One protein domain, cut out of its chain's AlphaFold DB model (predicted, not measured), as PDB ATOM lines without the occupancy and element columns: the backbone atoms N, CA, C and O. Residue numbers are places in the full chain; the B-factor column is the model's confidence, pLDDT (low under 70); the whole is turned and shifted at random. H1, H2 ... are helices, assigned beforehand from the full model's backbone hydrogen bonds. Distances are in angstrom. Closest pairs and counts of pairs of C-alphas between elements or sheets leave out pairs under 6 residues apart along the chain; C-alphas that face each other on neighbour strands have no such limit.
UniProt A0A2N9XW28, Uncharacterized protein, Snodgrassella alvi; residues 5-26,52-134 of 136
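What this domain is: This is residues 5 to 26 and 52 to 134 of the 136 residues of an uncharacterized protein of Snodgrassella alvi (UniProt A0A2N9XW28). Three helices, H1, H2 and H3, pack crosswise on a fourth, H5, while H4 and short H6 stand at opposite ends of the longest axis. The 105 printed residues, all helix by class, hold H1 to H6 in order and no named strand. The whole is compact, radius of gyration of the C-alphas 13.5 A, spans 39 by 31 by 25 A.

How they stand to each other: Begin at H1, residues 5 to 26: its residues 6 to 11 alone touch H5, residues 110 to 126, about perpendicular at 90 degrees, closest C-alphas Ala 10 and Trp 122, 5.7 A. H3, residues 72 to 81, touches H5 closest at C-alphas Ala 74 and Ala 117, 4.7 A; H2, residues 54 to 70, at Ala 63 and Tyr 124, 5.3 A. H4, residues 94 to 106, is close but not clearly touching H3, C-alphas Ile 80 and Asn 100 being 5.7 A apart. Every O i to N i+4 pair in H1 to H5 is within hydrogen-bond range.

Where its parts are: Find C-alpha 5 at (-11.844, 3.194, 36.058); H1 runs 31.2 A. H6, residues 131 to 134, ends at (-22.020, -6.863, 41.460).

The domain as a whole: Residues 27 to 51 are cut out, 19.9 A between C-alphas 26 and 52. Residues 82 to 93 make a long link; pLDDT is under 70 at 23 to 26, 83 to 84 and 86 to 92.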
ATOM      1  N   CYS A   5     -11.324   3.937  34.908       81.38
ATOM      2  CA  CYS A   5     -11.844   3.194  36.058       81.38
ATOM      3  C   CYS A   5     -12.452   1.831  35.680       81.38
ATOM      4  O   CYS A   5     -12.326   0.877  36.437       81.38
ATOM      5  N   SER A   6     -13.097   1.724  34.513       83.00
ATOM      6  CA  SER A   6     -13.670   0.459  34.037       83.00
ATOM      7  C   SER A   6     -12.584  -0.524  33.599       83.00
ATOM      8  O   SER A   6     -12.706  -1.722  33.831       83.00
ATOM      9  N   ILE A   7     -11.506  -0.020  32.995       87.06
ATOM     10  CA  ILE A   7     -10.343  -0.827  32.604       87.06
ATOM     11  C   ILE A   7      -9.599  -1.315  33.854       87.06
ATOM     12  O   ILE A   7      -9.254  -2.492  33.942       87.06
ATOM     13  N   ASP A   8      -9.426  -0.442  34.847       86.81
ATOM     14  CA  ASP A   8      -8.823  -0.791  36.135       86.81
ATOM     15  C   ASP A   8      -9.674  -1.837  36.882       86.81
ATOM     16  O   ASP A   8      -9.136  -2.798  37.436       86.81
ATOM     17  N   ALA A   9     -11.008  -1.710  36.847       87.38
ATOM     18  CA  ALA A   9     -11.926  -2.698  37.414       87.38
ATOM     19  C   ALA A   9     -11.852  -4.045  36.677       87.38
ATOM     20  O   ALA A   9     -11.783  -5.100  37.311       87.38
ATOM     21  N   ALA A  10     -11.805  -4.019  35.343       89.50
ATOM     22  CA  ALA A  10     -11.637  -5.210  34.519       89.50
ATOM     23  C   ALA A  10     -10.340  -5.956  34.858       89.50
ATOM     24  O   ALA A  10     -10.339  -7.179  35.031       89.50
ATOM     25  N   GLU A  11      -9.241  -5.214  34.997       90.31
ATOM     26  CA  GLU A  11      -7.960  -5.778  35.398       90.31
ATOM     27  C   GLU A  11      -8.010  -6.351  36.823       90.31
ATOM     28  O   GLU A  11      -7.506  -7.453  37.062       90.31
ATOM     29  N   ASP A  12      -8.611  -5.634  37.771       89.00
ATOM     30  CA  ASP A  12      -8.707  -6.076  39.161       89.00
ATOM     31  C   ASP A  12      -9.501  -7.382  39.303       89.00
ATOM     32  O   ASP A  12      -9.049  -8.319  39.969       89.00
ATOM     33  N   VAL A  13     -10.639  -7.490  38.612       89.38
ATOM     34  CA  VAL A  13     -11.460  -8.709  38.576       89.38
ATOM     35  C   VAL A  13     -10.665  -9.885  38.007       89.38
ATOM     36  O   VAL A  13     -10.663 -10.971  38.593       89.38
ATOM     37  N   LEU A  14      -9.941  -9.680  36.902       88.75
ATOM     38  CA  LEU A  14      -9.113 -10.728  36.297       88.75
ATOM     39  C   LEU A  14      -7.948 -11.148  37.194       88.75
ATOM     40  O   LEU A  14      -7.684 -12.344  37.309       88.75
ATOM     41  N   LYS A  15      -7.277 -10.209  37.872       86.56
ATOM     42  CA  LYS A  15      -6.213 -10.516  38.845       86.56
ATOM     43  C   LYS A  15      -6.758 -11.282  40.049       86.56
ATOM     44  O   LYS A  15      -6.123 -12.231  40.509       86.56
ATOM     45  N   ALA A  16      -7.927 -10.902  40.561       84.06
ATOM     46  CA  ALA A  16      -8.577 -11.612  41.658       84.06
ATOM     47  C   ALA A  16      -8.945 -13.046  41.251       84.06
ATOM     48  O   ALA A  16      -8.664 -13.995  41.989       84.06
ATOM     49  N   TYR A  17      -9.500 -13.211  40.051       84.31
ATOM     50  CA  TYR A  17      -9.813 -14.517  39.485       84.31
ATOM     51  C   TYR A  17      -8.553 -15.368  39.256       84.31
ATOM     52  O   TYR A  17      -8.510 -16.530  39.659       84.31
ATOM     53  N   GLU A  18      -7.493 -14.786  38.689       82.56
ATOM     54  CA  GLU A  18      -6.203 -15.447  38.470       82.56
ATOM     55  C   GLU A  18      -5.601 -15.969  39.783       82.56
ATOM     56  O   GLU A  18      -5.174 -17.124  39.852       82.56
ATOM     57  N   ARG A  19      -5.588 -15.145  40.838       77.88
ATOM     58  CA  ARG A  19      -5.109 -15.544  42.172       77.88
ATOM     59  C   ARG A  19      -5.938 -16.690  42.738       77.88
ATOM     60  O   ARG A  19      -5.369 -17.701  43.140       77.88
ATOM     61  N   ALA A  20      -7.264 -16.572  42.680       76.00
ATOM     62  CA  ALA A  20      -8.167 -17.615  43.153       76.00
ATOM     63  C   ALA A  20      -7.939 -18.950  42.422       76.00
ATOM     64  O   ALA A  20      -7.932 -20.004  43.054       76.00
ATOM     65  N   MET A  21      -7.707 -18.926  41.106       73.81
ATOM     66  CA  MET A  21      -7.395 -20.132  40.329       73.81
ATOM     67  C   MET A  21      -5.994 -20.681  40.629       73.81
ATOM     68  O   MET A  21      -5.813 -21.896  40.715       73.81
ATOM     69  N   ARG A  22      -4.996 -19.812  40.829       72.19
ATOM     70  CA  ARG A  22      -3.629 -20.211  41.194       72.19
ATOM     71  C   ARG A  22      -3.593 -20.946  42.534       72.19
ATOM     72  O   ARG A  22      -2.914 -21.969  42.637       72.19
ATOM     73  N   ASP A  23      -4.317 -20.447  43.530       66.50
ATOM     74  CA  ASP A  23      -4.374 -21.064  44.856       66.50
ATOM     75  C   ASP A  23      -5.053 -22.437  44.806       66.50
ATOM     76  O   ASP A  23      -4.536 -23.394  45.384       66.50
ATOM     77  N   VAL A  24      -6.121 -22.576  44.008       62.84
ATOM     78  CA  VAL A  24      -6.766 -23.873  43.732       62.84
ATOM     79  C   VAL A  24      -5.776 -24.876  43.128       62.84
ATOM     80  O   VAL A  24      -5.710 -26.018  43.579       62.84
ATOM     81  N   VAL A  25      -4.953 -24.458  42.158       60.91
ATOM     82  CA  VAL A  25      -3.923 -25.330  41.557       60.91
ATOM     83  C   VAL A  25      -2.833 -25.701  42.568       60.91
ATOM     84  O   VAL A  25      -2.360 -26.836  42.569       60.91
ATOM     85  N   ARG A  26      -2.408 -24.763  43.425       60.97
ATOM     86  CA  ARG A  26      -1.318 -24.980  44.392       60.97
ATOM     87  C   ARG A  26      -1.713 -25.924  45.526       60.97
ATOM     88  O   ARG A  26      -0.867 -26.690  45.976       60.97
ATOM     89  N   TYR A  52     -14.139 -10.709  45.420       78.50
ATOM     90  CA  TYR A  52     -15.381 -10.898  44.687       78.50
ATOM     91  C   TYR A  52     -16.069 -12.203  45.099       78.50
ATOM     92  O   TYR A  52     -15.384 -13.198  45.367       78.50
ATOM     93  N   PRO A  53     -17.410 -12.233  45.116       80.75
ATOM     94  CA  PRO A  53     -18.150 -13.450  45.398       80.75
ATOM     95  C   PRO A  53     -18.000 -14.464  44.240       80.75
ATOM     96  O   PRO A  53     -17.681 -14.075  43.111       80.75
ATOM     97  N   PRO A  54     -18.195 -15.775  44.481       77.06
ATOM     98  CA  PRO A  54     -17.983 -16.820  43.472       77.06
ATOM     99  C   PRO A  54     -18.765 -16.622  42.168       77.06
ATOM    100  O   PRO A  54     -18.267 -16.966  41.099       77.06
ATOM    101  N   GLU A  55     -19.950 -16.023  42.238       82.94
ATOM    102  CA  GLU A  55     -20.809 -15.752  41.086       82.94
ATOM    103  C   GLU A  55     -20.135 -14.808  40.087       82.94
ATOM    104  O   GLU A  55     -20.268 -14.998  38.877       82.94
ATOM    105  N   VAL A  56     -19.337 -13.846  40.572       85.62
ATOM    106  CA  VAL A  56     -18.512 -12.986  39.711       85.62
ATOM    107  C   VAL A  56     -17.493 -13.827  38.950       85.62
ATOM    108  O   VAL A  56     -17.282 -13.616  37.761       85.62
ATOM    109  N   PHE A  57     -16.891 -14.839  39.575       85.81
ATOM    110  CA  PHE A  57     -15.966 -15.732  38.876       85.81
ATOM    111  C   PHE A  57     -16.661 -16.619  37.843       85.81
ATOM    112  O   PHE A  57     -16.070 -16.920  36.805       85.81
ATOM    113  N   ASP A  58     -17.912 -17.011  38.076       84.25
ATOM    114  CA  ASP A  58     -18.701 -17.710  37.064       84.25
ATOM    115  C   ASP A  58     -19.043 -16.794  35.879       84.25
ATOM    116  O   ASP A  58     -18.985 -17.243  34.732       84.25
ATOM    117  N   MET A  59     -19.293 -15.501  36.120       89.00
ATOM    118  CA  MET A  59     -19.407 -14.505  35.046       89.00
ATOM    119  C   MET A  59     -18.098 -14.371  34.260       89.00
ATOM    120  O   MET A  59     -18.112 -14.444  33.032       89.00
ATOM    121  N   VAL A  60     -16.958 -14.248  34.951       89.81
ATOM    122  CA  VAL A  60     -15.628 -14.159  34.324       89.81
ATOM    123  C   VAL A  60     -15.366 -15.371  33.431       89.81
ATOM    124  O   VAL A  60     -14.949 -15.209  32.287       89.81
ATOM    125  N   LYS A  61     -15.666 -16.591  33.898       87.88
ATOM    126  CA  LYS A  61     -15.544 -17.806  33.073       87.88
ATOM    127  C   LYS A  61     -16.405 -17.749  31.819       87.88
ATOM    128  O   LYS A  61     -15.913 -18.087  30.746       87.88
ATOM    129  N   ARG A  62     -17.679 -17.357  31.944       88.25
ATOM    130  CA  ARG A  62     -18.595 -17.257  30.796       88.25
ATOM    131  C   ARG A  62     -18.096 -16.228  29.787       88.25
ATOM    132  O   ARG A  62     -18.075 -16.528  28.595       88.25
ATOM    133  N   ALA A  63     -17.646 -15.065  30.255       91.25
ATOM    134  CA  ALA A  63     -17.058 -14.029  29.412       91.25
ATOM    135  C   ALA A  63     -15.816 -14.557  28.678       91.25
ATOM    136  O   ALA A  63     -15.764 -14.527  27.452       91.25
ATOM    137  N   LEU A  64     -14.861 -15.146  29.398       90.38
ATOM    138  CA  LEU A  64     -13.643 -15.707  28.811       90.38
ATOM    139  C   LEU A  64     -13.918 -16.841  27.818       90.38
ATOM    140  O   LEU A  64     -13.254 -16.913  26.786       90.38
ATOM    141  N   PHE A  65     -14.901 -17.701  28.093       87.88
ATOM    142  CA  PHE A  65     -15.315 -18.755  27.166       87.88
ATOM    143  C   PHE A  65     -15.905 -18.177  25.876       87.88
ATOM    144  O   PHE A  65     -15.558 -18.633  24.788       87.88
ATOM    145  N   LYS A  66     -16.750 -17.142  25.974       90.50
ATOM    146  CA  LYS A  66     -17.270 -16.441  24.794       90.50
ATOM    147  C   LYS A  66     -16.134 -15.808  23.989       90.50
ATOM    148  O   LYS A  66     -16.033 -16.092  22.802       90.50
ATOM    149  N   ILE A  67     -15.236 -15.061  24.638       91.75
ATOM    150  CA  ILE A  67     -14.086 -14.411  23.983       91.75
ATOM    151  C   ILE A  67     -13.184 -15.449  23.307       91.75
ATOM    152  O   ILE A  67     -12.751 -15.237  22.183       91.75
ATOM    153  N   ALA A  68     -12.936 -16.605  23.928       89.31
ATOM    154  CA  ALA A  68     -12.141 -17.668  23.310       89.31
ATOM    155  C   ALA A  68     -12.741 -18.182  21.987       89.31
ATOM    156  O   ALA A  68     -11.995 -18.602  21.099       89.31
ATOM    157  N   ASN A  69     -14.067 -18.132  21.841       88.56
ATOM    158  CA  ASN A  69     -14.767 -18.562  20.634       88.56
ATOM    159  C   ASN A  69     -14.920 -17.437  19.600       88.56
ATOM    160  O   ASN A  69     -14.833 -17.709  18.405       88.56
ATOM    161  N   THR A  70     -15.123 -16.192  20.036       91.75
ATOM    162  CA  THR A  70     -15.435 -15.054  19.152       91.75
ATOM    163  C   THR A  70     -14.229 -14.176  18.821       91.75
ATOM    164  O   THR A  70     -14.141 -13.649  17.718       91.75
ATOM    165  N   ASN A  71     -13.284 -14.021  19.750       91.88
ATOM    166  CA  ASN A  71     -12.097 -13.182  19.612       91.88
ATOM    167  C   ASN A  71     -10.865 -13.870  20.231       91.88
ATOM    168  O   ASN A  71     -10.399 -13.557  21.333       91.88
ATOM    169  N   ARG A  72     -10.328 -14.840  19.481       89.38
ATOM    170  CA  ARG A  72      -9.176 -15.663  19.888       89.38
ATOM    171  C   ARG A  72      -7.927 -14.843  20.205       89.38
ATOM    172  O   ARG A  72      -7.152 -15.248  21.068       89.38
ATOM    173  N   GLU A  73      -7.731 -13.718  19.524       91.56
ATOM    174  CA  GLU A  73      -6.579 -12.838  19.727       91.56
ATOM    175  C   GLU A  73      -6.649 -12.136  21.087       91.56
ATOM    176  O   GLU A  73      -5.714 -12.252  21.885       91.56
ATOM    177  N   ALA A  74      -7.787 -11.509  21.405       91.12
ATOM    178  CA  ALA A  74      -8.008 -10.906  22.717       91.12
ATOM    179  C   ALA A  74      -7.856 -11.950  23.833       91.12
ATOM    180  O   ALA A  74      -7.178 -11.708  24.833       91.12
ATOM    181  N   PHE A  75      -8.405 -13.155  23.632       90.88
ATOM    182  CA  PHE A  75      -8.223 -14.253  24.579       90.88
ATOM    183  C   PHE A  75      -6.746 -14.638  24.762       90.88
ATOM    184  O   PHE A  75      -6.296 -14.857  25.889       90.88
ATOM    185  N   ALA A  76      -5.970 -14.716  23.677       88.56
ATOM    186  CA  ALA A  76      -4.553 -15.059  23.733       88.56
ATOM    187  C   ALA A  76      -3.734 -14.005  24.494       88.56
ATOM    188  O   ALA A  76      -2.917 -14.377  25.338       88.56
ATOM    189  N   ILE A  77      -3.991 -12.713  24.263       92.00
ATOM    190  CA  ILE A  77      -3.347 -11.612  24.995       92.00
ATOM    191  C   ILE A  77      -3.652 -11.716  26.492       92.00
ATOM    192  O   ILE A  77      -2.725 -11.744  27.310       92.00
ATOM    193  N   LEU A  78      -4.933 -11.858  26.859       90.44
ATOM    194  CA  LEU A  78      -5.343 -12.013  28.256       90.44
ATOM    195  C   LEU A  78      -4.688 -13.239  28.892       90.44
ATOM    196  O   LEU A  78      -4.209 -13.161  30.016       90.44
ATOM    197  N   ARG A  79      -4.597 -14.358  28.169       86.81
ATOM    198  CA  ARG A  79      -3.968 -15.588  28.663       86.81
ATOM    199  C   ARG A  79      -2.456 -15.443  28.862       86.81
ATOM    200  O   ARG A  79      -1.910 -16.017  29.803       86.81
ATOM    201  N   ILE A  80      -1.765 -14.720  27.981       87.31
ATOM    202  CA  ILE A  80      -0.325 -14.451  28.116       87.31
ATOM    203  C   ILE A  80      -0.065 -13.544  29.323       87.31
ATOM    204  O   ILE A  80       0.908 -13.760  30.053       87.31
ATOM    205  N   GLN A  81      -0.933 -12.553  29.538       89.06
ATOM    206  CA  GLN A  81      -0.815 -11.600  30.636       89.06
ATOM    207  C   GLN A  81      -1.208 -12.212  31.991       89.06
ATOM    208  O   GLN A  81      -0.459 -12.079  32.962       89.06
ATOM    209  N   TYR A  82      -2.334 -12.925  32.039       85.25
ATOM    210  CA  TYR A  82      -2.963 -13.491  33.234       85.25
ATOM    211  C   TYR A  82      -3.022 -15.024  33.106       85.25
ATOM    212  O   TYR A  82      -3.975 -15.615  32.602       85.25
ATOM    213  N   ALA A  83      -1.960 -15.702  33.542       66.88
ATOM    214  CA  ALA A  83      -1.695 -17.104  33.199       66.88
ATOM    215  C   ALA A  83      -2.735 -18.134  33.700       66.88
ATOM    216  O   ALA A  83      -2.815 -19.221  33.126       66.88
ATOM    217  N   TYR A  84      -3.516 -17.826  34.747       68.94
ATOM    218  CA  TYR A  84      -4.489 -18.748  35.366       68.94
ATOM    219  C   TYR A  84      -5.955 -18.366  35.106       68.94
ATOM    220  O   TYR A  84      -6.825 -18.635  35.927       68.94
ATOM    221  N   ILE A  85      -6.262 -17.752  33.963       70.81
ATOM    222  CA  ILE A  85      -7.639 -17.349  33.629       70.81
ATOM    223  C   ILE A  85      -8.529 -18.486  33.092       70.81
ATOM    224  O   ILE A  85      -9.666 -18.254  32.701       70.81
ATOM    225  N   SER A  86      -8.069 -19.737  33.071       61.16
ATOM    226  CA  SER A  86      -8.926 -20.861  32.686       61.16
ATOM    227  C   SER A  86      -8.682 -22.072  33.571       61.16
ATOM    228  O   SER A  86      -7.532 -22.498  33.690       61.16
ATOM    229  N   PRO A  87      -9.746 -22.681  34.119       52.03
ATOM    230  CA  PRO A  87      -9.637 -23.940  34.843       52.03
ATOM    231  C   PRO A  87      -9.356 -25.126  33.902       52.03
ATOM    232  O   PRO A  87      -8.950 -26.187  34.365       52.03
ATOM    233  N   TYR A  88      -9.554 -24.956  32.589       51.00
ATOM    234  CA  TYR A  88      -9.404 -26.016  31.586       51.00
ATOM    235  C   TYR A  88      -8.017 -26.053  30.936       51.00
ATOM    236  O   TYR A  88      -7.637 -27.061  30.342       51.00
ATOM    237  N   PHE A  89      -7.235 -24.973  31.036       53.34
ATOM    238  CA  PHE A  89      -5.882 -24.951  30.491       53.34
ATOM    239  C   PHE A  89      -4.900 -25.399  31.571       53.34
ATOM    240  O   PHE A  89      -4.685 -24.707  32.565       53.34
ATOM    241  N   LYS A  90      -4.311 -26.588  31.365       54.09
ATOM    242  CA  LYS A  90      -3.221 -27.132  32.187       54.09
ATOM    243  C   LYS A  90      -2.191 -26.042  32.495       54.09
ATOM    244  O   LYS A  90      -1.903 -25.196  31.645       54.09
ATOM    245  N   ARG A  91      -1.611 -26.107  33.699       60.47
ATOM    246  CA  ARG A  91      -0.524 -25.223  34.140       60.47
ATOM    247  C   ARG A  91       0.500 -25.083  33.014       60.47
ATOM    248  O   ARG A  91       1.081 -26.076  32.581       60.47
ATOM    249  N   SER A  92       0.690 -23.854  32.534       66.88
ATOM    250  CA  SER A  92       1.676 -23.573  31.491       66.88
ATOM    251  C   SER A  92       3.051 -24.026  31.982       66.88
ATOM    252  O   SER A  92       3.487 -23.615  33.059       66.88
ATOM    253  N   GLY A  93       3.714 -24.893  31.213       70.00
ATOM    254  CA  GLY A  93       5.065 -25.355  31.524       70.00
ATOM    255  C   GLY A  93       6.069 -24.198  31.576       70.00
ATOM    256  O   GLY A  93       5.803 -23.103  31.073       70.00
ATOM    257  N   ARG A  94       7.244 -24.439  32.171       76.81
ATOM    258  CA  ARG A  94       8.304 -23.424  32.340       76.81
ATOM    259  C   ARG A  94       8.674 -22.741  31.019       76.81
ATOM    260  O   ARG A  94       8.837 -21.525  30.988       76.81
ATOM    261  N   GLU A  95       8.732 -23.505  29.934       82.50
ATOM    262  CA  GLU A  95       9.025 -23.015  28.583       82.50
ATOM    263  C   GLU A  95       7.968 -22.031  28.074       82.50
ATOM    264  O   GLU A  95       8.299 -20.963  27.564       82.50
ATOM    265  N   VAL A  96       6.685 -22.342  28.280       80.38
ATOM    266  CA  VAL A  96       5.569 -21.465  27.894       80.38
ATOM    267  C   VAL A  96       5.606 -20.173  28.705       80.38
ATOM    268  O   VAL A  96       5.421 -19.091  28.152       80.38
ATOM    269  N   VAL A  97       5.910 -20.255  30.003       80.38
ATOM    270  CA  VAL A  97       6.063 -19.068  30.858       80.38
ATOM    271  C   VAL A  97       7.208 -18.178  30.367       80.38
ATOM    272  O   VAL A  97       7.033 -16.964  30.261       80.38
ATOM    273  N   GLN A  98       8.358 -18.762  30.022       85.25
ATOM    274  CA  GLN A  98       9.497 -18.018  29.479       85.25
ATOM    275  C   GLN A  98       9.183 -17.401  28.113       85.25
ATOM    276  O   GLN A  98       9.488 -16.229  27.892       85.25
ATOM    277  N   LYS A  99       8.525 -18.146  27.216       85.75
ATOM    278  CA  LYS A  99       8.060 -17.636  25.921       85.75
ATOM    279  C   LYS A  99       7.146 -16.425  26.110       85.75
ATOM    280  O   LYS A  99       7.412 -15.374  25.542       85.75
ATOM    281  N   ASN A 100       6.151 -16.534  26.988       85.00
ATOM    282  CA  ASN A 100       5.229 -15.445  27.305       85.00
ATOM    283  C   ASN A 100       5.954 -14.230  27.901       85.00
ATOM    284  O   ASN A 100       5.625 -13.093  27.583       85.00
ATOM    285  N   GLN A 101       6.956 -14.430  28.762       84.50
ATOM    286  CA  GLN A 101       7.784 -13.325  29.261       84.50
ATOM    287  C   GLN A 101       8.563 -12.629  28.137       84.50
ATOM    288  O   GLN A 101       8.605 -11.401  28.115       84.50
ATOM    289  N   ARG A 102       9.144 -13.385  27.196       86.69
ATOM    290  CA  ARG A 102       9.856 -12.821  26.037       86.69
ATOM    291  C   ARG A 102       8.915 -12.042  25.121       86.69
ATOM    292  O   ARG A 102       9.230 -10.911  24.780       86.69
ATOM    293  N   THR A 103       7.748 -12.598  24.793       84.50
ATOM    294  CA  THR A 103       6.724 -11.914  23.984       84.50
ATOM    295  C   THR A 103       6.352 -10.558  24.580       84.50
ATOM    296  O   THR A 103       6.297  -9.570  23.858       84.50
ATOM    297  N   ARG A 104       6.179 -10.491  25.905       86.25
ATOM    298  CA  ARG A 104       5.869  -9.241  26.610       86.25
ATOM    299  C   ARG A 104       7.003  -8.225  26.560       86.25
ATOM    300  O   ARG A 104       6.752  -7.057  26.315       86.25
ATOM    301  N   LYS A 105       8.243  -8.665  26.794       84.94
ATOM    302  CA  LYS A 105       9.417  -7.777  26.800       84.94
ATOM    303  C   LYS A 105       9.762  -7.233  25.414       84.94
ATOM    304  O   LYS A 105      10.247  -6.114  25.319       84.94
ATOM    305  N   ASN A 106       9.524  -8.019  24.366       87.19
ATOM    306  CA  ASN A 106       9.917  -7.669  23.001       87.19
ATOM    307  C   ASN A 106       8.846  -6.871  22.243       87.19
ATOM    308  O   ASN A 106       9.118  -6.400  21.143       87.19
ATOM    309  N   SER A 107       7.638  -6.737  22.791       87.62
ATOM    310  CA  SER A 107       6.563  -5.969  22.165       87.62
ATOM    311  C   SER A 107       6.499  -4.554  22.740       87.62
ATOM    312  O   SER A 107       6.283  -4.360  23.936       87.62
ATOM    313  N   SER A 108       6.642  -3.555  21.869       89.12
ATOM    314  CA  SER A 108       6.485  -2.136  22.213       89.12
ATOM    315  C   SER A 108       5.018  -1.724  22.394       89.12
ATOM    316  O   SER A 108       4.737  -0.716  23.042       89.12
ATOM    317  N   THR A 109       4.073  -2.504  21.857       91.94
ATOM    318  CA  THR A 109       2.627  -2.238  21.927       91.94
ATOM    319  C   THR A 109       1.912  -3.065  22.985       91.94
ATOM    320  O   THR A 109       0.721  -2.850  23.195       91.94
ATOM    321  N   TRP A 110       2.622  -3.948  23.701       91.81
ATOM    322  CA  TRP A 110       2.017  -4.944  24.589       91.81
ATOM    323  C   TRP A 110       0.973  -4.364  25.547       91.81
ATOM    324  O   TRP A 110      -0.117  -4.908  25.679       91.81
ATOM    325  N   TYR A 111       1.278  -3.235  26.190       89.00
ATOM    326  CA  TYR A 111       0.349  -2.583  27.114       89.00
ATOM    327  C   TYR A 111      -0.946  -2.123  26.436       89.00
ATOM    328  O   TYR A 111      -2.019  -2.299  27.004       89.00
ATOM    329  N   ARG A 112      -0.862  -1.595  25.208       92.00
ATOM    330  CA  ARG A 112      -2.039  -1.188  24.424       92.00
ATOM    331  C   ARG A 112      -2.861  -2.399  23.999       92.00
ATOM    332  O   ARG A 112      -4.086  -2.338  23.995       92.00
ATOM    333  N   ASP A 113      -2.192  -3.497  23.664       92.38
ATOM    334  CA  ASP A 113      -2.854  -4.739  23.270       92.38
ATOM    335  C   ASP A 113      -3.578  -5.371  24.471       92.38
ATOM    336  O   ASP A 113      -4.726  -5.797  24.348       92.38
ATOM    337  N   VAL A 114      -2.964  -5.342  25.662       92.50
ATOM    338  CA  VAL A 114      -3.611  -5.736  26.926       92.50
ATOM    339  C   VAL A 114      -4.809  -4.844  27.232       92.50
ATOM    340  O   VAL A 114      -5.874  -5.365  27.541       92.50
ATOM    341  N   GLU A 115      -4.675  -3.524  27.110       92.38
ATOM    342  CA  GLU A 115      -5.771  -2.580  27.351       92.38
ATOM    343  C   GLU A 115      -6.961  -2.839  26.414       92.38
ATOM    344  O   GLU A 115      -8.100  -2.955  26.865       92.38
ATOM    345  N   ARG A 116      -6.703  -3.035  25.116       93.25
ATOM    346  CA  ARG A 116      -7.735  -3.417  24.138       93.25
ATOM    347  C   ARG A 116      -8.396  -4.744  24.496       93.25
ATOM    348  O   ARG A 116      -9.616  -4.862  24.412       93.25
ATOM    349  N   ALA A 117      -7.617  -5.732  24.926       93.50
ATOM    350  CA  ALA A 117      -8.157  -7.021  25.333       93.50
ATOM    351  C   ALA A 117      -8.991  -6.926  26.627       93.50
ATOM    352  O   ALA A 117     -10.007  -7.609  26.746       93.50
ATOM    353  N   LEU A 118      -8.616  -6.049  27.566       93.94
ATOM    354  CA  LEU A 118      -9.392  -5.745  28.774       93.94
ATOM    355  C   LEU A 118     -10.712  -5.043  28.444       93.94
ATOM    356  O   LEU A 118     -11.731  -5.383  29.038       93.94
ATOM    357  N   ILE A 119     -10.712  -4.123  27.476       94.19
ATOM    358  CA  ILE A 119     -11.928  -3.471  26.964       94.19
ATOM    359  C   ILE A 119     -12.898  -4.516  26.413       94.19
ATOM    360  O   ILE A 119     -14.065  -4.523  26.796       94.19
ATOM    361  N   VAL A 120     -12.408  -5.430  25.566       94.12
ATOM    362  CA  VAL A 120     -13.218  -6.541  25.046       94.12
ATOM    363  C   VAL A 120     -13.741  -7.389  26.203       94.12
ATOM    364  O   VAL A 120     -14.929  -7.671  26.275       94.12
ATOM    365  N   PHE A 121     -12.884  -7.770  27.148       94.50
ATOM    366  CA  PHE A 121     -13.311  -8.565  28.294       94.50
ATOM    367  C   PHE A 121     -14.414  -7.898  29.122       94.50
ATOM    368  O   PHE A 121     -15.396  -8.556  29.464       94.50
ATOM    369  N   TRP A 122     -14.265  -6.610  29.420       94.31
ATOM    370  CA  TRP A 122     -15.236  -5.865  30.206       94.31
ATOM    371  C   TRP A 122     -16.579  -5.739  29.491       94.31
ATOM    372  O   TRP A 122     -17.612  -5.952  30.116       94.31
ATOM    373  N   ASP A 123     -16.566  -5.494  28.179       93.12
ATOM    374  CA  ASP A 123     -17.772  -5.484  27.349       93.12
ATOM    375  C   ASP A 123     -18.518  -6.827  27.432       93.12
ATOM    376  O   ASP A 123     -19.710  -6.875  27.736       93.12
ATOM    377  N   TYR A 124     -17.811  -7.956  27.307       92.19
ATOM    378  CA  TYR A 124     -18.423  -9.279  27.485       92.19
ATOM    379  C   TYR A 124     -18.957  -9.515  28.905       92.19
ATOM    380  O   TYR A 124     -19.952 -10.225  29.067       92.19
ATOM    381  N   LEU A 125     -18.310  -8.948  29.927       91.25
ATOM    382  CA  LEU A 125     -18.761  -9.036  31.316       91.25
ATOM    383  C   LEU A 125     -20.051  -8.229  31.538       91.25
ATOM    384  O   LEU A 125     -20.949  -8.708  32.226       91.25
ATOM    385  N   GLN A 126     -20.156  -7.045  30.924       91.44
ATOM    386  CA  GLN A 126     -21.316  -6.147  30.999       91.44
ATOM    387  C   GLN A 126     -22.596  -6.767  30.431       91.44
ATOM    388  O   GLN A 126     -23.690  -6.469  30.906       91.44
ATOM    389  N   HIS A 127     -22.465  -7.672  29.460       91.06
ATOM    390  CA  HIS A 127     -23.587  -8.397  28.864       91.06
ATOM    391  C   HIS A 127     -24.069  -9.603  29.696       91.06
ATOM    392  O   HIS A 127     -25.013 -10.287  29.293       91.06
ATOM    393  N   ASP A 128     -23.434  -9.924  30.829       91.25
ATOM    394  CA  ASP A 128     -23.949 -10.953  31.734       91.25
ATOM    395  C   ASP A 128     -25.118 -10.401  32.563       91.25
ATOM    396  O   ASP A 128     -25.040  -9.316  33.138       91.25
ATOM    397  N   GLN A 129     -26.193 -11.182  32.679       89.19
ATOM    398  CA  GLN A 129     -27.406 -10.810  33.418       89.19
ATOM    399  C   GLN A 129     -27.146 -10.389  34.875       89.19
ATOM    400  O   GLN A 129     -27.913  -9.618  35.446       89.19
ATOM    401  N   ASN A 130     -26.060 -10.875  35.484       87.06
ATOM    402  CA  ASN A 130     -25.710 -10.562  36.865       87.06
ATOM    403  C   ASN A 130     -24.777  -9.351  37.010       87.06
ATOM    404  O   ASN A 130     -24.416  -9.009  38.134       87.06
ATOM    405  N   PHE A 131     -24.372  -8.684  35.925       89.81
ATOM    406  CA  PHE A 131     -23.373  -7.611  35.986       89.81
ATOM    407  C   PHE A 131     -23.773  -6.475  36.932       89.81
ATOM    408  O   PHE A 131     -23.049  -6.156  37.877       89.81
ATOM    409  N   ASN A 132     -24.983  -5.949  36.754       88.38
ATOM    410  CA  ASN A 132     -25.515  -4.854  37.566       88.38
ATOM    411  C   ASN A 132     -25.735  -5.224  39.040       88.38
ATOM    412  O   ASN A 132     -25.959  -4.344  39.863       88.38
ATOM    413  N   LYS A 133     -25.704  -6.511  39.390       88.31
ATOM    414  CA  LYS A 133     -25.802  -6.950  40.784       88.31
ATOM    415  C   LYS A 133     -24.484  -6.750  41.538       88.31
ATOM    416  O   LYS A 133     -24.513  -6.568  42.749       88.31
ATOM    417  N   TYR A 134     -23.349  -6.812  40.839       83.62
ATOM    418  CA  TYR A 134     -22.020  -6.863  41.460       83.62
ATOM    419  C   TYR A 134     -21.122  -5.660  41.141       83.62
ATOM    420  O   TYR A 134     -20.152  -5.444  41.860       83.62
TER     421      TYR A 134